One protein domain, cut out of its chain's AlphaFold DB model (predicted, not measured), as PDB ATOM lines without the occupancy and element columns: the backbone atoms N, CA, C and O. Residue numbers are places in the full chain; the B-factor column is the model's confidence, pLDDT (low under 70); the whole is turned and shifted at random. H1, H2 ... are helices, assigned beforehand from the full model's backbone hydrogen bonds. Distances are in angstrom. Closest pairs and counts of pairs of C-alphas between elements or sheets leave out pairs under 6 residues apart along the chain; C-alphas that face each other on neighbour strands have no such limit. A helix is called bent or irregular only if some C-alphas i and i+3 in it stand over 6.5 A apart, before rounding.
ATOM      1  N   SER A 107       3.834  29.976  20.619       93.31
ATOM      2  CA  SER A 107       2.552  29.283  20.781       93.31
ATOM      3  C   SER A 107       1.333  30.167  20.484       93.31
ATOM      4  O   SER A 107       0.334  29.677  19.950       93.31
ATOM      5  N   GLN A 108       1.404  31.472  20.770       95.06
ATOM      6  CA  GLN A 108       0.312  32.413  20.515       95.06
ATOM      7  C   GLN A 108       0.155  32.691  19.018       95.06
ATOM      8  O   GLN A 108      -0.970  32.675  18.510       95.06
ATOM      9  N   ILE A 109       1.268  32.893  18.304       96.12
ATOM     10  CA  ILE A 109       1.271  33.067  16.844       96.12
ATOM     11  C   ILE A 109       0.756  31.791  16.180       96.12
ATOM     12  O   ILE A 109      -0.169  31.852  15.369       96.12
ATOM     13  N   ALA A 110       1.262  30.626  16.592       96.69
ATOM     14  CA  ALA A 110       0.836  29.334  16.067       96.69
ATOM     15  C   ALA A 110      -0.679  29.105  16.242       96.69
ATOM     16  O   ALA A 110      -1.361  28.638  15.326       96.69
ATOM     17  N   LEU A 111      -1.239  29.487  17.395       95.94
ATOM     18  CA  LEU A 111      -2.678  29.415  17.643       95.94
ATOM     19  C   LEU A 111      -3.475  30.349  16.719       95.94
ATOM     20  O   LEU A 111      -4.512  29.943  16.186       95.94
ATOM     21  N   GLN A 112      -3.024  31.592  16.520       96.00
ATOM     22  CA  GLN A 112      -3.691  32.524  15.604       96.00
ATOM     23  C   GLN A 112      -3.600  32.046  14.149       96.00
ATOM     24  O   GLN A 112      -4.599  32.133  13.435       96.00
ATOM     25  N   LEU A 113      -2.465  31.469  13.734       97.06
ATOM     26  CA  LEU A 113      -2.296  30.835  12.424       97.06
ATOM     27  C   LEU A 113      -3.263  29.660  12.234       97.06
ATOM     28  O   LEU A 113      -3.926  29.575  11.204       97.06
ATOM     29  N   ALA A 114      -3.443  28.805  13.243       97.75
ATOM     30  CA  ALA A 114      -4.412  27.710  13.170       97.75
ATOM     31  C   ALA A 114      -5.860  28.205  13.000       97.75
ATOM     32  O   ALA A 114      -6.631  27.622  12.238       97.75
ATOM     33  N   VAL A 115      -6.232  29.304  13.668       96.56
ATOM     34  CA  VAL A 115      -7.550  29.948  13.504       96.56
ATOM     35  C   VAL A 115      -7.688  30.624  12.136       96.56
ATOM     36  O   VAL A 115      -8.759  30.594  11.530       96.56
ATOM     37  N   LEU A 116      -6.623  31.259  11.652       96.62
ATOM     38  CA  LEU A 116      -6.563  31.878  10.333       96.62
ATOM     39  C   LEU A 116      -6.786  30.828   9.233       96.62
ATOM     40  O   LEU A 116      -7.695  30.979   8.417       96.62
ATOM     41  N   ILE A 117      -6.016  29.737   9.267       98.00
ATOM     42  CA  ILE A 117      -6.113  28.629   8.310       98.00
ATOM     43  C   ILE A 117      -7.506  27.998   8.363       98.00
ATOM     44  O   ILE A 117      -8.118  27.803   7.315       98.00
ATOM     45  N   SER A 118      -8.068  27.750   9.553       97.81
ATOM     46  CA  SER A 118      -9.398  27.136   9.663       97.81
ATOM     47  C   SER A 118     -10.510  28.007   9.070       97.81
ATOM     48  O   SER A 118     -11.467  27.489   8.490       97.81
ATOM     49  N   LYS A 119     -10.389  29.336   9.178       97.00
ATOM     50  CA  LYS A 119     -11.324  30.283   8.553       97.00
ATOM     51  C   LYS A 119     -11.250  30.231   7.034       97.00
ATOM     52  O   LYS A 119     -12.297  30.194   6.395       97.00
ATOM     53  N   ILE A 120     -10.043  30.191   6.471       97.88
ATOM     54  CA  ILE A 120      -9.852  30.041   5.024       97.88
ATOM     55  C   ILE A 120     -10.392  28.678   4.568       97.88
ATOM     56  O   ILE A 120     -11.206  28.613   3.652       97.88
ATOM     57  N   ALA A 121     -10.058  27.597   5.278       98.06
ATOM     58  CA  ALA A 121     -10.548  26.251   4.989       98.06
ATOM     59  C   ALA A 121     -12.081  26.174   4.983       98.06
ATOM     60  O   ALA A 121     -12.677  25.555   4.104       98.06
ATOM     61  N   ARG A 122     -12.766  26.859   5.908       96.31
ATOM     62  CA  ARG A 122     -14.233  26.938   5.884       96.31
ATOM     63  C   ARG A 122     -14.763  27.522   4.574       96.31
ATOM     64  O   ARG A 122     -15.813  27.080   4.103       96.31
ATOM     65  N   LEU A 123     -14.087  28.523   4.021       95.56
ATOM     66  CA  LEU A 123     -14.527  29.229   2.821       95.56
ATOM     67  C   LEU A 123     -14.190  28.464   1.539       95.56
ATOM     68  O   LEU A 123     -15.022  28.476   0.629       95.56
ATOM     69  N   ASP A 124     -13.040  27.793   1.515       96.88
ATOM     70  CA  ASP A 124     -12.393  27.340   0.280       96.88
ATOM     71  C   ASP A 124     -12.267  25.808   0.180       96.88
ATOM     72  O   ASP A 124     -12.277  25.258  -0.921       96.88
ATOM     73  N   TYR A 125     -12.225  25.079   1.300       96.75
ATOM     74  CA  TYR A 125     -12.173  23.612   1.290       96.75
ATOM     75  C   TYR A 125     -13.574  23.001   1.070       96.75
ATOM     76  O   TYR A 125     -14.535  23.420   1.740       96.75
ATOM     77  N   PRO A 126     -13.720  21.976   0.203       95.88
ATOM     78  CA  PRO A 126     -12.657  21.269  -0.534       95.88
ATOM     79  C   PRO A 126     -12.370  21.789  -1.954       95.88
ATOM     80  O   PRO A 126     -11.442  21.309  -2.587       95.88
ATOM     81  N   LYS A 127     -13.176  22.712  -2.493       94.75
ATOM     82  CA  LYS A 127     -13.166  23.034  -3.932       94.75
ATOM     83  C   LYS A 127     -11.969  23.867  -4.376       94.75
ATOM     84  O   LYS A 127     -11.302  23.506  -5.333       94.75
ATOM     85  N   GLU A 128     -11.734  24.980  -3.693       96.12
ATOM     86  CA  GLU A 128     -10.675  25.929  -4.045       96.12
ATOM     87  C   GLU A 128      -9.344  25.522  -3.402       96.12
ATOM     88  O   GLU A 128      -8.285  25.824  -3.944       96.12
ATOM     89  N   TRP A 129      -9.393  24.806  -2.268       97.50
ATOM     90  CA  TRP A 129      -8.213  24.365  -1.513       97.50
ATOM     91  C   TRP A 129      -8.136  22.842  -1.269       97.50
ATOM     92  O   TRP A 129      -8.049  22.420  -0.115       97.50
ATOM     93  N   PRO A 130      -8.197  21.996  -2.311       96.12
ATOM     94  CA  PRO A 130      -8.277  20.537  -2.167       96.12
ATOM     95  C   PRO A 130      -7.060  19.903  -1.475       96.12
ATOM     96  O   PRO A 130      -7.193  18.899  -0.779       96.12
ATOM     97  N   GLU A 131      -5.877  20.489  -1.626       95.56
ATOM     98  CA  GLU A 131      -4.608  19.962  -1.123       95.56
ATOM     99  C   GLU A 131      -4.375  20.191   0.378       95.56
ATOM    100  O   GLU A 131      -3.395  19.693   0.928       95.56
ATOM    101  N   LEU A 132      -5.258  20.925   1.066       97.25
ATOM    102  CA  LEU A 132      -5.067  21.292   2.472       97.25
ATOM    103  C   LEU A 132      -4.760  20.071   3.352       97.25
ATOM    104  O   LEU A 132      -3.710  20.015   3.985       97.25
ATOM    105  N   LEU A 133      -5.655  19.078   3.392       95.56
ATOM    106  CA  LEU A 133      -5.491  17.931   4.291       95.56
ATOM    107  C   LEU A 133      -4.347  16.999   3.874       95.56
ATOM    108  O   LEU A 133      -3.696  16.430   4.749       95.56
ATOM    109  N   SER A 134      -4.076  16.854   2.573       94.69
ATOM    110  CA  SER A 134      -2.971  16.012   2.099       94.69
ATOM    111  C   SER A 134      -1.612  16.621   2.443       94.69
ATOM    112  O   SER A 134      -0.726  15.893   2.884       94.69
ATOM    113  N   VAL A 135      -1.460  17.948   2.349       95.50
ATOM    114  CA  VAL A 135      -0.242  18.646   2.788       95.50
ATOM    115  C   VAL A 135      -0.057  18.531   4.303       95.50
ATOM    116  O   VAL A 135       1.051  18.233   4.748       95.50
ATOM    117  N   LEU A 136      -1.120  18.695   5.107       95.56
ATOM    118  CA  LEU A 136      -1.040  18.475   6.562       95.56
ATOM    119  C   LEU A 136      -0.582  17.041   6.885       95.56
ATOM    120  O   LEU A 136       0.296  16.847   7.722       95.56
ATOM    121  N   ALA A 137      -1.143  16.040   6.200       93.50
ATOM    122  CA  ALA A 137      -0.773  14.638   6.386       93.50
ATOM    123  C   ALA A 137       0.679  14.352   5.971       93.50
ATOM    124  O   ALA A 137       1.383  13.625   6.667       93.50
ATOM    125  N   GLN A 138       1.147  14.948   4.871       93.38
ATOM    126  CA  GLN A 138       2.530  14.809   4.420       93.38
ATOM    127  C   GLN A 138       3.515  15.392   5.438       93.38
ATOM    128  O   GLN A 138       4.516  14.752   5.750       93.38
ATOM    129  N   GLN A 139       3.223  16.568   6.001       93.12
ATOM    130  CA  GLN A 139       4.098  17.189   7.000       93.12
ATOM    131  C   GLN A 139       4.253  16.342   8.265       93.12
ATOM    132  O   GLN A 139       5.313  16.369   8.882       93.12
ATOM    133  N   LEU A 140       3.241  15.549   8.628       93.19
ATOM    134  CA  LEU A 140       3.312  14.645   9.779       93.19
ATOM    135  C   LEU A 140       4.294  13.481   9.594       93.19
ATOM    136  O   LEU A 140       4.731  12.917  10.593       93.19
ATOM    137  N   GLN A 141       4.655  13.117   8.360       90.88
ATOM    138  CA  GLN A 141       5.558  11.987   8.100       90.88
ATOM    139  C   GLN A 141       6.998  12.261   8.551       90.88
ATOM    140  O   GLN A 141       7.713  11.333   8.915       90.88
ATOM    141  N   SER A 142       7.417  13.528   8.543       89.06
ATOM    142  CA  SER A 142       8.768  13.966   8.911       89.06
ATOM    143  C   SER A 142       8.760  15.032  10.011       89.06
ATOM    144  O   SER A 142       9.697  15.822  10.115       89.06
ATOM    145  N   ALA A 143       7.673  15.118  10.782       93.06
ATOM    146  CA  ALA A 143       7.509  16.131  11.815       93.06
ATOM    147  C   ALA A 143       8.290  15.777  13.088       93.06
ATOM    148  O   ALA A 143       8.177  14.666  13.608       93.06
ATOM    149  N   ASP A 144       8.996  16.763  13.642       94.75
ATOM    150  CA  ASP A 144       9.412  16.731  15.043       94.75
ATOM    151  C   ASP A 144       8.203  16.941  15.979       94.75
ATOM    152  O   ASP A 144       7.067  17.162  15.539       94.75
ATOM    153  N   VAL A 145       8.432  16.852  17.294       94.50
ATOM    154  CA  VAL A 145       7.371  16.976  18.311       94.50
ATOM    155  C   VAL A 145       6.608  18.295  18.153       94.50
ATOM    156  O   VAL A 145       5.372  18.303  18.132       94.50
ATOM    157  N   LEU A 146       7.336  19.396  17.956       95.75
ATOM    158  CA  LEU A 146       6.764  20.722  17.760       95.75
ATOM    159  C   LEU A 146       5.919  20.811  16.485       95.75
ATOM    160  O   LEU A 146       4.751  21.200  16.561       95.75
ATOM    161  N   ALA A 147       6.474  20.459  15.323       96.50
ATOM    162  CA  ALA A 147       5.764  20.510  14.047       96.50
ATOM    163  C   ALA A 147       4.515  19.629  14.084       96.50
ATOM    164  O   ALA A 147       3.444  20.066  13.664       96.50
ATOM    165  N   SER A 148       4.623  18.427  14.657       96.75
ATOM    166  CA  SER A 148       3.503  17.502  14.817       96.75
ATOM    167  C   SER A 148       2.390  18.145  15.641       96.75
ATOM    168  O   SER A 148       1.242  18.209  15.195       96.75
ATOM    169  N   HIS A 149       2.728  18.724  16.793       97.31
ATOM    170  CA  HIS A 149       1.771  19.460  17.612       97.31
ATOM    171  C   HIS A 149       1.121  20.632  16.845       97.31
ATOM    172  O   HIS A 149      -0.104  20.793  16.887       97.31
ATOM    173  N   ARG A 150       1.895  21.425  16.085       97.81
ATOM    174  CA  ARG A 150       1.347  22.540  15.288       97.81
ATOM    175  C   ARG A 150       0.380  22.058  14.206       97.81
ATOM    176  O   ARG A 150      -0.705  22.630  14.077       97.81
ATOM    177  N   VAL A 151       0.710  20.982  13.492       97.81
ATOM    178  CA  VAL A 151      -0.180  20.376  12.489       97.81
ATOM    179  C   VAL A 151      -1.490  19.923  13.137       97.81
ATOM    180  O   VAL A 151      -2.565  20.247  12.634       97.81
ATOM    181  N   PHE A 152      -1.434  19.236  14.281       97.94
ATOM    182  CA  PHE A 152      -2.633  18.778  14.991       97.94
ATOM    183  C   PHE A 152      -3.509  19.926  15.495       97.94
ATOM    184  O   PHE A 152      -4.739  19.830  15.471       97.94
ATOM    185  N   MET A 153      -2.902  21.046  15.885       98.00
ATOM    186  CA  MET A 153      -3.636  22.251  16.256       98.00
ATOM    187  C   MET A 153      -4.390  22.847  15.054       98.00
ATOM    188  O   MET A 153      -5.572  23.182  15.177       98.00
ATOM    189  N   VAL A 154      -3.747  22.937  13.883       98.31
ATOM    190  CA  VAL A 154      -4.382  23.382  12.626       98.31
ATOM    191  C   VAL A 154      -5.491  22.419  12.205       98.31
ATOM    192  O   VAL A 154      -6.593  22.857  11.857       98.31
ATOM    193  N   LEU A 155      -5.233  21.112  12.289       98.12
ATOM    194  CA  LEU A 155      -6.185  20.065  11.943       98.12
ATOM    195  C   LEU A 155      -7.436  20.149  12.819       98.12
ATOM    196  O   LEU A 155      -8.547  20.218  12.299       98.12
ATOM    197  N   PHE A 156      -7.271  20.236  14.142       98.12
ATOM    198  CA  PHE A 156      -8.389  20.378  15.072       98.12
ATOM    199  C   PHE A 156      -9.238  21.621  14.771       98.12
ATOM    200  O   PHE A 156     -10.466  21.530  14.688       98.12
ATOM    201  N   ARG A 157      -8.605  22.788  14.576       98.00
ATOM    202  CA  ARG A 157      -9.320  24.037  14.259       98.00
ATOM    203  C   ARG A 157     -10.073  23.929  12.937       98.00
ATOM    204  O   ARG A 157     -11.234  24.330  12.868       98.00
ATOM    205  N   THR A 158      -9.446  23.344  11.923       98.31
ATOM    206  CA  THR A 158     -10.042  23.135  10.600       98.31
ATOM    207  C   THR A 158     -11.244  22.202  10.673       98.31
ATOM    208  O   THR A 158     -12.331  22.570  10.232       98.31
ATOM    209  N   LEU A 159     -11.099  21.034  11.301       97.62
ATOM    210  CA  LEU A 159     -12.195  20.080  11.467       97.62
ATOM    211  C   LEU A 159     -13.354  20.690  12.259       97.62
ATOM    212  O   LEU A 159     -14.516  20.484  11.909       97.62
ATOM    213  N   LYS A 160     -13.063  21.499  13.285       96.19
ATOM    214  CA  LYS A 160     -14.092  22.214  14.048       96.19
ATOM    215  C   LYS A 160     -14.888  23.189  13.182       96.19
ATOM    216  O   LYS A 160     -16.095  23.297  13.363       96.19
ATOM    217  N   GLU A 161     -14.252  23.896  12.256       96.38
ATOM    218  CA  GLU A 161     -14.970  24.780  11.333       96.38
ATOM    219  C   GLU A 161     -15.802  23.977  10.321       96.38
ATOM    220  O   GLU A 161     -16.984  24.278  10.111       96.38
ATOM    221  N   LEU A 162     -15.219  22.924   9.737       96.06
ATOM    222  CA  LEU A 162     -15.874  22.089   8.726       96.06
ATOM    223  C   LEU A 162     -17.068  21.302   9.283       96.06
ATOM    224  O   LEU A 162     -18.095  21.229   8.614       96.06
ATOM    225  N   SER A 163     -16.992  20.805  10.520       94.31
ATOM    226  CA  SER A 163     -18.081  20.052  11.166       94.31
ATOM    227  C   SER A 163     -19.359  20.874  11.371       94.31
ATOM    228  O   SER A 163     -20.445  20.326  11.554       94.31
ATOM    229  N   THR A 164     -19.260  22.208  11.324       93.88
ATOM    230  CA  THR A 164     -20.427  23.093  11.443       93.88
ATOM    231  C   THR A 164     -21.166  23.315  10.125       93.88
ATOM    232  O   THR A 164     -22.261  23.886  10.146       93.88
ATOM    233  N   LYS A 165     -20.614  22.878   8.983       91.62
ATOM    234  CA  LYS A 165     -21.286  22.965   7.681       91.62
ATOM    235  C   LYS A 165     -22.435  21.950   7.614       91.62
ATOM    236  O   LYS A 165     -22.285  20.788   7.972       91.62
ATOM    237  N   ARG A 166     -23.619  22.413   7.192       88.12
ATOM    238  CA  ARG A 166     -24.883  21.647   7.265       88.12
ATOM    239  C   ARG A 166     -25.405  21.165   5.911       88.12
ATOM    240  O   ARG A 166     -26.410  20.464   5.888       88.12
ATOM    241  N   LEU A 167     -24.777  21.550   4.800       90.62
ATOM    242  CA  LEU A 167     -25.191  21.079   3.477       90.62
ATOM    243  C   LEU A 167     -24.800  19.606   3.312       90.62
ATOM    244  O   LEU A 167     -23.722  19.206   3.742       90.62
ATOM    245  N   ALA A 168     -25.640  18.819   2.638       90.38
ATOM    246  CA  ALA A 168     -25.410  17.381   2.454       90.38
ATOM    247  C   ALA A 168     -24.056  17.070   1.786       90.38
ATOM    248  O   ALA A 168     -23.370  16.130   2.177       90.38
ATOM    249  N   VAL A 169     -23.640  17.898   0.819       92.25
ATOM    250  CA  VAL A 169     -22.331  17.773   0.154       92.25
ATOM    251  C   VAL A 169     -21.183  17.975   1.146       92.25
ATOM    252  O   VAL A 169     -20.226  17.206   1.136       92.25
ATOM    253  N   ASP A 170     -21.290  18.967   2.034       92.44
ATOM    254  CA  ASP A 170     -20.269  19.227   3.053       92.44
ATOM    255  C   ASP A 170     -20.222  18.111   4.104       92.44
ATOM    256  O   ASP A 170     -19.139  17.724   4.535       92.44
ATOM    257  N   GLN A 171     -21.379  17.573   4.500       91.12
ATOM    258  CA  GLN A 171     -21.471  16.455   5.442       91.12
ATOM    259  C   GLN A 171     -20.866  15.175   4.864       91.12
ATOM    260  O   GLN A 171     -20.124  14.487   5.559       91.12
ATOM    261  N   LYS A 172     -21.127  14.882   3.583       91.56
ATOM    262  CA  LYS A 172     -20.498  13.762   2.876       91.56
ATOM    263  C   LYS A 172     -18.977  13.925   2.834       91.56
ATOM    264  O   LYS A 172     -18.262  13.008   3.216       91.56
ATOM    265  N   ASN A 173     -18.498  15.105   2.448       93.81
ATOM    266  CA  ASN A 173     -17.070  15.420   2.460       93.81
ATOM    267  C   ASN A 173     -16.470  15.265   3.870       93.81
ATOM    268  O   ASN A 173     -15.402  14.693   4.029       93.81
ATOM    269  N   TYR A 174     -17.171  15.703   4.919       94.31
ATOM    270  CA  TYR A 174     -16.709  15.516   6.296       94.31
ATOM    271  C   TYR A 174     -16.649  14.030   6.707       94.31
ATOM    272  O   TYR A 174     -15.714  13.625   7.393       94.31
ATOM    273  N   ALA A 175     -17.593  13.199   6.254       91.62
ATOM    274  CA  ALA A 175     -17.554  11.751   6.467       91.62
ATOM    275  C   ALA A 175     -16.350  11.086   5.772       91.62
ATOM    276  O   ALA A 175     -15.701  10.221   6.363       91.62
ATOM    277  N   GLU A 176     -16.006  11.520   4.557       93.44
ATOM    278  CA  GLU A 176     -14.806  11.064   3.838       93.44
ATOM    279  C   GLU A 176     -13.526  11.437   4.603       93.44
ATOM    280  O   GLU A 176     -12.674  10.581   4.845       93.44
ATOM    281  N   ILE A 177     -13.430  12.681   5.092       94.75
ATOM    282  CA  ILE A 177     -12.321  13.130   5.953       94.75
ATOM    283  C   ILE A 177     -12.191  12.235   7.193       94.75
ATOM    284  O   ILE A 177     -11.084  11.822   7.545       94.75
ATOM    285  N   THR A 178     -13.311  11.910   7.845       93.12
ATOM    286  CA  THR A 178     -13.331  10.998   8.995       93.12
ATOM    287  C   THR A 178     -12.767   9.627   8.642       93.12
ATOM    288  O   THR A 178     -11.925   9.126   9.386       93.12
ATOM    289  N   GLY A 179     -13.164   9.049   7.504       90.44
ATOM    290  CA  GLY A 179     -12.648   7.759   7.045       90.44
ATOM    291  C   GLY A 179     -11.124   7.736   6.886       90.44
ATOM    292  O   GLY A 179     -10.490   6.746   7.235       90.44
ATOM    293  N   HIS A 180     -10.525   8.841   6.432       91.81
ATOM    294  CA  HIS A 180      -9.077   8.937   6.232       91.81
ATOM    295  C   HIS A 180      -8.284   9.258   7.507       91.81
ATOM    296  O   HIS A 180      -7.165   8.775   7.671       91.81
ATOM    297  N   LEU A 181      -8.825  10.084   8.408       93.38
ATOM    298  CA  LEU A 181      -8.071  10.596   9.561       93.38
ATOM    299  C   LEU A 181      -8.254   9.794  10.848       93.38
ATOM    300  O   LEU A 181      -7.410   9.899  11.747       93.38
ATOM    301  N   PHE A 182      -9.351   9.043  10.977       91.44
ATOM    302  CA  PHE A 182      -9.730   8.429  12.249       91.44
ATOM    303  C   PHE A 182      -8.664   7.461  12.767       91.44
ATOM    304  O   PHE A 182      -8.188   7.625  13.890       91.44
ATOM    305  N   GLU A 183      -8.254   6.491  11.947       91.44
ATOM    306  CA  GLU A 183      -7.298   5.459  12.358       91.44
ATOM    307  C   GLU A 183      -5.932   6.055  12.715       91.44
ATOM    308  O   GLU A 183      -5.377   5.740  13.768       91.44
ATOM    309  N   TYR A 184      -5.419   6.967  11.884       94.19
ATOM    310  CA  TYR A 184      -4.148   7.638  12.142       94.19
ATOM    311  C   TYR A 184      -4.174   8.407  13.471       94.19
ATOM    312  O   TYR A 184      -3.309   8.209  14.325       94.19
ATOM    313  N   THR A 185      -5.207   9.232  13.685       94.50
ATOM    314  CA  THR A 185      -5.348  10.030  14.915       94.50
ATOM    315  C   THR A 185      -5.501   9.136  16.147       94.50
ATOM    316  O   THR A 185      -4.923   9.410  17.198       94.50
ATOM    317  N   TRP A 186      -6.260   8.044  16.023       92.94
ATOM    318  CA  TRP A 186      -6.451   7.064  17.088       92.94
ATOM    319  C   TRP A 186      -5.147   6.353  17.471       92.94
ATOM    320  O   TRP A 186      -4.840   6.184  18.653       92.94
ATOM    321  N   ASN A 187      -4.365   5.939  16.475       94.25
ATOM    322  CA  ASN A 187      -3.088   5.273  16.700       94.25
ATOM    323  C   ASN A 187      -2.059   6.217  17.325       94.25
ATOM    324  O   ASN A 187      -1.389   5.814  18.277       94.25
ATOM    325  N   LEU A 188      -1.994   7.471  16.872       94.25
ATOM    326  CA  LEU A 188      -1.119   8.467  17.487       94.25
ATOM    327  C   LEU A 188      -1.515   8.751  18.939       94.25
ATOM    328  O   LEU A 188      -0.653   8.745  19.809       94.25
ATOM    329  N   TRP A 189      -2.811   8.899  19.228       94.50
ATOM    330  CA  TRP A 189      -3.297   9.067  20.600       94.50
ATOM    331  C   TRP A 189      -2.830   7.932  21.527       94.50
ATOM    332  O   TRP A 189      -2.357   8.198  22.630       94.50
ATOM    333  N   LYS A 190      -2.914   6.667  21.080       91.56
ATOM    334  CA  LYS A 190      -2.414   5.511  21.850       91.56
ATOM    335  C   LYS A 190      -0.901   5.567  22.058       91.56
ATOM    336  O   LYS A 190      -0.436   5.274  23.158       91.56
ATOM    337  N   SER A 191      -0.153   5.925  21.013       94.38
ATOM    338  CA  SER A 191       1.302   6.084  21.088       94.38
ATOM    339  C   SER A 191       1.679   7.157  22.108       94.38
ATOM    340  O   SER A 191       2.520   6.909  22.968       94.38
ATOM    341  N   ASP A 192       1.003   8.308  22.083       92.00
ATOM    342  CA  ASP A 192       1.263   9.411  23.008       92.00
ATOM    343  C   ASP A 192       1.007   9.005  24.461       92.00
ATOM    344  O   ASP A 192       1.815   9.326  25.328       92.00
ATOM    345  N   VAL A 193      -0.050   8.229  24.743       89.62
ATOM    346  CA  VAL A 193      -0.289   7.681  26.092       89.62
ATOM    347  C   VAL A 193       0.907   6.855  26.569       89.62
ATOM    348  O   VAL A 193       1.361   7.025  27.699       89.62
ATOM    349  N   GLN A 194       1.433   5.968  25.720       89.62
ATOM    350  CA  GLN A 194       2.586   5.135  26.070       89.62
ATOM    351  C   GLN A 194       3.833   5.989  26.315       89.62
ATOM    352  O   GLN A 194       4.506   5.807  27.332       89.62
ATOM    353  N   THR A 195       4.102   6.957  25.438       90.25
ATOM    354  CA  THR A 195       5.231   7.883  25.571       90.25
ATOM    355  C   THR A 195       5.130   8.728  26.842       90.25
ATOM    356  O   THR A 195       6.121   8.863  27.557       90.25
ATOM    357  N   ILE A 196       3.951   9.259  27.176       87.12
ATOM    358  CA  ILE A 196       3.735  10.049  28.397       87.12
ATOM    359  C   ILE A 196       4.013   9.194  29.640       87.12
ATOM    360  O   ILE A 196       4.778   9.608  30.509       87.12
ATOM    361  N   LEU A 197       3.453   7.980  29.714       84.44
ATOM    362  CA  LEU A 197       3.662   7.076  30.853       84.44
ATOM    363  C   LEU A 197       5.141   6.704  31.033       84.44
ATOM    364  O   LEU A 197       5.648   6.717  32.155       84.44
ATOM    365  N   GLN A 198       5.843   6.421  29.933       86.44
ATOM    366  CA  GLN A 198       7.277   6.132  29.951       86.44
ATOM    367  C   GLN A 198       8.088   7.336  30.446       86.44
ATOM    368  O   GLN A 198       8.907   7.184  31.350       86.44
ATOM    369  N   ASN A 199       7.831   8.540  29.930       82.25
ATOM    370  CA  ASN A 199       8.539   9.748  30.363       82.25
ATOM    371  C   ASN A 199       8.314  10.049  31.852       82.25
ATOM    372  O   ASN A 199       9.274  10.319  32.568       82.25
ATOM    373  N   LEU A 200       7.081   9.915  32.352       77.31
ATOM    374  CA  LEU A 200       6.779  10.085  33.779       77.31
ATOM    375  C   LEU A 200       7.538   9.080  34.660       77.31
ATOM    376  O   LEU A 200       8.012   9.440  35.736       77.31
ATOM    377  N   SER A 201       7.696   7.838  34.194       78.12
ATOM    378  CA  SER A 201       8.468   6.810  34.908       78.12
ATOM    379  C   SER A 201       9.979   7.072  34.918       78.12
ATOM    380  O   SER A 201      10.662   6.655  35.848       78.12
ATOM    381  N   MET A 202      10.495   7.776  33.907       76.56
ATOM    382  CA  MET A 202      11.911   8.141  33.787       76.56
ATOM    383  C   MET A 202      12.252   9.397  34.597       76.56
ATOM    384  O   MET A 202      13.339   9.485  35.165       76.56
ATOM    385  N   LEU A 203      11.322  10.355  34.684       71.88
ATOM    386  CA  LEU A 203      11.484  11.580  35.473       71.88
ATOM    387  C   LEU A 203      11.629  11.298  36.973       71.88
ATOM    388  O   LEU A 203      12.314  12.042  37.666       71.88
ATOM    389  N   SER A 204      11.050  10.206  37.479       68.81
ATOM    390  CA  SER A 204      11.226   9.807  38.881       68.81
ATOM    391  C   SER A 204      12.629   9.274  39.206       68.81
ATOM    392  O   SER A 204      12.940   9.085  40.380       68.81
ATOM    393  N   GLN A 205      13.473   9.031  38.195       70.56
ATOM    394  CA  GLN A 205      14.768   8.356  38.340       70.56
ATOM    395  C   GLN A 205      15.986   9.246  38.024       70.56
ATOM    396  O   GLN A 205      17.116   8.771  38.136       70.56
ATOM    397  N   ARG A 206      15.806  10.512  37.614       66.31
ATOM    398  CA  ARG A 206      16.903  11.384  37.138       66.31
ATOM    399  C   ARG A 206      17.148  12.606  38.031       66.31
ATOM    400  O   ARG A 206      16.207  13.211  38.526       66.31
ATOM    401  N   ASN A 207      18.427  12.988  38.146       61.94
ATOM    402  CA  ASN A 207      18.917  14.142  38.923       61.94
ATOM    403  C   ASN A 207      19.532  15.273  38.062       61.94
ATOM    404  O   ASN A 207      20.020  16.249  38.623       61.94
ATOM    405  N   ASP A 208      19.568  15.142  36.732       70.19
ATOM    406  CA  ASP A 208      20.195  16.123  35.828       70.19
ATOM    407  C   ASP A 208      19.183  17.180  35.347       70.19
ATOM    408  O   ASP A 208      18.058  16.831  35.007       70.19
ATOM    409  N   ILE A 209      19.553  18.463  35.351       65.44
ATOM    410  CA  ILE A 209      18.616  19.600  35.284       65.44
ATOM    411  C   ILE A 209      18.338  20.047  33.838       65.44
ATOM    412  O   ILE A 209      17.181  20.275  33.482       65.44
ATOM    413  N   ASP A 210      19.359  20.139  32.983       64.62
ATOM    414  CA  ASP A 210      19.210  20.700  31.628       64.62
ATOM    415  C   ASP A 210      18.484  19.734  30.682       64.62
ATOM    416  O   ASP A 210      17.553  20.122  29.973       64.62
ATOM    417  N   SER A 211      18.827  18.444  30.748       68.94
ATOM    418  CA  SER A 211      18.114  17.394  30.012       68.94
ATOM    419  C   SER A 211      16.647  17.265  30.446       68.94
ATOM    420  O   SER A 211      15.792  16.877  29.649       68.94
ATOM    421  N   VAL A 212      16.325  17.650  31.686       68.06
ATOM    422  CA  VAL A 212      14.950  17.682  32.195       68.06
ATOM    423  C   VAL A 212      14.150  18.843  31.602       68.06
ATOM    424  O   VAL A 212      12.968  18.646  31.325       68.06
ATOM    425  N   PHE A 213      14.735  20.018  31.348       66.12
ATOM    426  CA  PHE A 213      14.002  21.156  30.773       66.12
ATOM    427  C   PHE A 213      13.554  20.918  29.325       66.12
ATOM    428  O   PHE A 213      12.371  21.101  29.025       66.12
ATOM    429  N   GLU A 214      14.452  20.479  28.436       68.81
ATOM    430  CA  GLU A 214      14.089  20.180  27.039       68.81
ATOM    431  C   GLU A 214      13.061  19.043  26.971       68.81
ATOM    432  O   GLU A 214      12.018  19.171  26.324       68.81
ATOM    433  N   GLN A 215      13.285  17.974  27.739       73.38
ATOM    434  CA  GLN A 215      12.369  16.838  27.808       73.38
ATOM    435  C   GLN A 215      11.006  17.218  28.417       73.38
ATOM    436  O   GLN A 215       9.983  16.659  28.023       73.38
ATOM    437  N   SER A 216      10.963  18.193  29.331       74.12
ATOM    438  CA  SER A 216       9.712  18.735  29.886       74.12
ATOM    439  C   SER A 216       8.917  19.526  28.848       74.12
ATOM    440  O   SER A 216       7.690  19.426  28.821       74.12
ATOM    441  N   ASN A 217       9.592  20.292  27.985       82.75
ATOM    442  CA  ASN A 217       8.935  21.041  26.914       82.75
ATOM    443  C   ASN A 217       8.354  20.102  25.843       82.75
ATOM    444  O   ASN A 217       7.187  20.236  25.471       82.75
ATOM    445  N   ASP A 218       9.118  19.093  25.418       89.50
ATOM    446  CA  ASP A 218       8.622  18.061  24.501       89.50
ATOM    447  C   ASP A 218       7.478  17.256  25.123       89.50
ATOM    448  O   ASP A 218       6.462  17.015  24.468       89.50
ATOM    449  N   LEU A 219       7.580  16.894  26.405       88.31
ATOM    450  CA  LEU A 219       6.502  16.208  27.113       88.31
ATOM    451  C   LEU A 219       5.230  17.063  27.178       88.31
ATOM    452  O   LEU A 219       4.138  16.532  26.980       88.31
ATOM    453  N   ALA A 220       5.345  18.374  27.411       89.00
ATOM    454  CA  ALA A 220       4.200  19.283  27.398       89.00
ATOM    455  C   ALA A 220       3.527  19.324  26.016       89.00
ATOM    456  O   ALA A 220       2.307  19.179  25.919       89.00
ATOM    457  N   LEU A 221       4.315  19.423  24.941       93.62
ATOM    458  CA  LEU A 221       3.807  19.393  23.566       93.62
ATOM    459  C   LEU A 221       3.142  18.051  23.216       93.62
ATOM    460  O   LEU A 221       2.112  18.038  22.538       93.62
ATOM    461  N   ILE A 222       3.691  16.927  23.691       93.06
ATOM    462  CA  ILE A 222       3.094  15.591  23.522       93.06
ATOM    463  C   ILE A 222       1.771  15.493  24.291       93.06
ATOM    464  O   ILE A 222       0.792  14.989  23.745       93.06
ATOM    465  N   CYS A 223       1.698  16.008  25.521       90.75
ATOM    466  CA  CYS A 223       0.460  16.055  26.305       90.75
ATOM    467  C   CYS A 223      -0.630  16.891  25.612       90.75
ATOM    468  O   CYS A 223      -1.782  16.457  25.521       90.75
ATOM    469  N   ASP A 224      -0.275  18.059  25.076       92.44
ATOM    470  CA  ASP A 224      -1.211  18.901  24.328       92.44
ATOM    471  C   ASP A 224      -1.661  18.221  23.026       92.44
ATOM    472  O   ASP A 224      -2.854  18.206  22.701       92.44
ATOM    473  N   ARG A 225      -0.735  17.584  22.294       96.06
ATOM    474  CA  ARG A 225      -1.052  16.805  21.084       96.06
ATOM    475  C   ARG A 225      -1.980  15.634  21.391       96.06
ATOM    476  O   ARG A 225      -2.950  15.427  20.659       96.06
ATOM    477  N   TRP A 226      -1.728  14.908  22.475       95.12
ATOM    478  CA  TRP A 226      -2.578  13.822  22.952       95.12
ATOM    479  C   TRP A 226      -4.016  14.303  23.181       95.12
ATOM    480  O   TRP A 226      -4.973  13.678  22.710       95.12
ATOM    481  N   LEU A 227      -4.187  15.460  23.825       93.31
ATOM    482  CA  LEU A 227      -5.505  16.056  24.017       93.31
ATOM    483  C   LEU A 227      -6.147  16.485  22.692       93.31
ATOM    484  O   LEU A 227      -7.331  16.218  22.471       93.31
ATOM    485  N   LEU A 228      -5.391  17.113  21.789       96.44
ATOM    486  CA  LEU A 228      -5.883  17.481  20.458       96.44
ATOM    487  C   LEU A 228      -6.368  16.249  19.685       96.44
ATOM    488  O   LEU A 228      -7.455  16.291  19.109       96.44
ATOM    489  N   CYS A 229      -5.629  15.138  19.729       96.88
ATOM    490  CA  CYS A 229      -6.042  13.874  19.118       96.88
ATOM    491  C   CYS A 229      -7.365  13.380  19.705       96.88
ATOM    492  O   CYS A 229      -8.273  13.013  18.961       96.88
ATOM    493  N   LEU A 230      -7.522  13.438  21.030       93.25
ATOM    494  CA  LEU A 230      -8.760  13.051  21.705       93.25
ATOM    495  C   LEU A 230      -9.953  13.913  21.262       93.25
ATOM    496  O   LEU A 230     -11.041  13.402  20.979       93.25
ATOM    497  N   MET A 231      -9.746  15.229  21.168       93.56
ATOM    498  CA  MET A 231     -10.757  16.177  20.701       93.56
ATOM    499  C   MET A 231     -11.124  15.943  19.232       93.56
ATOM    500  O   MET A 231     -12.306  16.013  18.886       93.56
ATOM    501  N   ILE A 232     -10.139  15.642  18.383       96.12
ATOM    502  CA  ILE A 232     -10.346  15.301  16.975       96.12
ATOM    503  C   ILE A 232     -11.135  14.000  16.862       96.12
ATOM    504  O   ILE A 232     -12.188  14.013  16.238       96.12
ATOM    505  N   VAL A 233     -10.710  12.912  17.511       92.94
ATOM    506  CA  VAL A 233     -11.419  11.617  17.495       92.94
ATOM    507  C   VAL A 233     -12.874  11.800  17.909       92.94
ATOM    508  O   VAL A 233     -13.780  11.355  17.207       92.94
ATOM    509  N   ARG A 234     -13.121  12.531  19.003       89.88
ATOM    510  CA  ARG A 234     -14.479  12.868  19.439       89.88
ATOM    511  C   ARG A 234     -15.258  13.579  18.330       89.88
ATOM    512  O   ARG A 234     -16.396  13.213  18.046       89.88
ATOM    513  N   LEU A 235     -14.671  14.600  17.715       90.31
ATOM    514  CA  LEU A 235     -15.326  15.379  16.669       90.31
ATOM    515  C   LEU A 235     -15.616  14.544  15.411       90.31
ATOM    516  O   LEU A 235     -16.693  14.668  14.830       90.31
ATOM    517  N   LEU A 236     -14.690  13.674  15.008       90.56
ATOM    518  CA  LEU A 236     -14.862  12.755  13.883       90.56
ATOM    519  C   LEU A 236     -16.001  11.761  14.150       90.56
ATOM    520  O   LEU A 236     -16.831  11.554  13.271       90.56
ATOM    521  N   ILE A 237     -16.114  11.225  15.373       86.56
ATOM    522  CA  ILE A 237     -17.214  10.321  15.753       86.56
ATOM    523  C   ILE A 237     -18.568  11.040  15.687       86.56
ATOM    524  O   ILE A 237     -19.512  10.533  15.088       86.56
ATOM    525  N   PHE A 238     -18.678  12.227  16.290       84.75
ATOM    526  CA  PHE A 238     -19.968  12.916  16.409       84.75
ATOM    527  C   PHE A 238     -20.426  13.631  15.135       84.75
ATOM    528  O   PHE A 238     -21.622  13.855  14.971       84.75
ATOM    529  N   SER A 239     -19.502  14.060  14.274       85.31
ATOM    530  CA  SER A 239     -19.828  14.838  13.070       85.31
ATOM    531  C   SER A 239     -19.569  14.088  11.762       85.31
ATOM    532  O   SER A 239     -20.079  14.509  10.730       85.31
ATOM    533  N   GLY A 240     -18.789  13.002  11.794       77.44
ATOM    534  CA  GLY A 240     -18.401  12.215  10.621       77.44
ATOM    535  C   GLY A 240     -19.330  11.070  10.269       77.44
ATOM    536  O   GLY A 240     -19.481  10.762   9.092       77.44
ATOM    537  N   TYR A 241     -19.969  10.452  11.258       73.88
ATOM    538  CA  TYR A 241     -20.897   9.354  11.012       73.88
ATOM    539  C   TYR A 241     -22.333   9.872  11.016       73.88
ATOM    540  O   TYR A 241     -22.729  10.653  11.887       73.88
ATOM    541  N   ALA A 242     -23.121   9.442  10.030       60.19
ATOM    542  CA  ALA A 242     -24.537   9.772   9.966       60.19
ATOM    543  C   ALA A 242     -25.226   9.314  11.260       60.19
ATOM    544  O   ALA A 242     -25.117   8.153  11.648       60.19
ATOM    545  N   LEU A 261     -11.826   7.714  30.741       53.22
ATOM    546  CA  LEU A 261     -10.713   8.638  30.471       53.22
ATOM    547  C   LEU A 261     -11.207   9.959  29.871       53.22
ATOM    548  O   LEU A 261     -10.819  11.021  30.341       53.22
ATOM    549  N   LEU A 262     -12.116   9.916  28.894       51.62
ATOM    550  CA  LEU A 262     -12.728  11.100  28.282       51.62
ATOM    551  C   LEU A 262     -13.480  11.969  29.300       51.62
ATOM    552  O   LEU A 262     -13.384  13.194  29.242       51.62
ATOM    553  N   LEU A 263     -14.216  11.350  30.228       50.06
ATOM    554  CA  LEU A 263     -14.959  12.047  31.285       50.06
ATOM    555  C   LEU A 263     -14.030  12.617  32.366       50.06
ATOM    556  O   LEU A 263     -14.196  13.765  32.775       50.06
ATOM    557  N   ASN A 264     -13.016  11.861  32.793       50.19
ATOM    558  CA  ASN A 264     -12.072  12.315  33.818       50.19
ATOM    559  C   ASN A 264     -11.127  13.408  33.305       50.19
ATOM    560  O   ASN A 264     -10.873  14.378  34.017       50.19
ATOM    561  N   VAL A 265     -10.670  13.310  32.054       53.34
ATOM    562  CA  VAL A 265      -9.847  14.346  31.412       53.34
ATOM    563  C   VAL A 265     -10.665  15.618  31.184       53.34
ATOM    564  O   VAL A 265     -10.162  16.705  31.442       53.34
ATOM    565  N   HIS A 266     -11.946  15.511  30.808       49.44
ATOM    566  CA  HIS A 266     -12.844  16.670  30.714       49.44
ATOM    567  C   HIS A 266     -12.986  17.415  32.054       49.44
ATOM    568  O   HIS A 266     -12.872  18.641  32.090       49.44
ATOM    569  N   ASN A 267     -13.150  16.677  33.157       45.50
ATOM    570  CA  ASN A 267     -13.265  17.243  34.505       45.50
ATOM    571  C   ASN A 267     -11.961  17.892  35.003       45.50
ATOM    572  O   ASN A 267     -12.002  18.932  35.663       45.50
ATOM    573  N   LEU A 268     -10.800  17.313  34.678       44.53
ATOM    574  CA  LEU A 268      -9.493  17.911  34.977       44.53
ATOM    575  C   LEU A 268      -9.263  19.196  34.167       44.53
ATOM    576  O   LEU A 268      -8.800  20.197  34.709       44.53
ATOM    577  N   PHE A 269      -9.668  19.208  32.898       45.94
ATOM    578  CA  PHE A 269      -9.478  20.360  32.017       45.94
ATOM    579  C   PHE A 269     -10.366  21.555  32.389       45.94
ATOM    580  O   PHE A 269      -9.928  22.704  32.321       45.94
ATOM    581  N   GLN A 270     -11.595  21.299  32.852       42.22
ATOM    582  CA  GLN A 270     -12.505  22.344  33.333       42.22
ATOM    583  C   GLN A 270     -11.969  23.054  34.590       42.22
ATOM    584  O   GLN A 270     -12.251  24.233  34.792       42.22
ATOM    585  N   LYS A 271     -11.151  22.369  35.403       47.16
ATOM    586  CA  LYS A 271     -10.455  22.983  36.544       47.16
ATOM    587  C   LYS A 271      -9.285  23.878  36.129       47.16
ATOM    588  O   LYS A 271      -8.998  24.833  36.842       47.16
TER     589      LYS A 271
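What this domain is: This is residues 107 to 242 and 261 to 271 of the 294 residues of the protein "ARM repeat superfamily protein" of Zea mays (UniProt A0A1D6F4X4). Two helices side by side, H3 and H5, make the core; H1 and H2 pack on H3, and the long bent helix H4 folds along H5. H4b and H5 form a hairpin whose tip, residues 204 to 211, sticks out, while H6 is near H5 without clearly touching it. The printed part has 147 residues, with six named helices in the order H1 to H6 and no named strand: all helix. It is compact, with a radius of gyration of the C-alphas of 16.7 A, and spans 57 by 30 by 28 A.

How they stand to each other: H1, residues 107 to 124, touches H3, residues 145 to 162, with closest C-alphas Ser 118 and Thr 158 4.2 A apart. H2, residues 132 to 141, forms a hairpin with H3, touching its residues 147 to 155 alone; the closest C-alphas, Leu 140 and Ser 148, are 5.8 A apart. H4, residues 168 to 203, was assigned as one helix by its hydrogen bonds but is bent: C-alphas 180 and 183 are 7.3 A apart, and arms H4a, residues 168 to 180, and H4b, residues 183 to 203, stand at a steep tilt of 47 degrees. H5, residues 210 to 240, touches H3 at a shallow tilt of 22 degrees, the same way, closest at C-alphas His 149 and Arg 225, 5.2 A. H5 forms a hairpin with H4b, closest at C-alphas Trp 189 and Trp 226, 5.4 A, and touches H4a with residues 236 to 240 alone, closest at C-alphas Ala 175 and Gly 240, 4.3 A. H6, residues 261 to 271, is close to H5 but not clearly touching, with C-alphas Leu 230 and Leu 262 7.9 A apart. Every O i to N i+4 pair is within hydrogen-bond range in H1, H3, H4a, H4b and H5, against 5 of 6 in H2 and 6 of 7 in H6.

Where its parts are: H1 begins at C-alpha 107 (2.552, 29.283, 20.781); H5, 43.9 A long, ends at C-alpha 240 (-18.401, 12.215, 10.621). H4b measures 30.4 A.

The domain as a whole: Residues 243 to 260 are not printed, a gap of 24.8 A between C-alphas 242 and 261. No link printed whole is long. H6 has a mean pLDDT of 48.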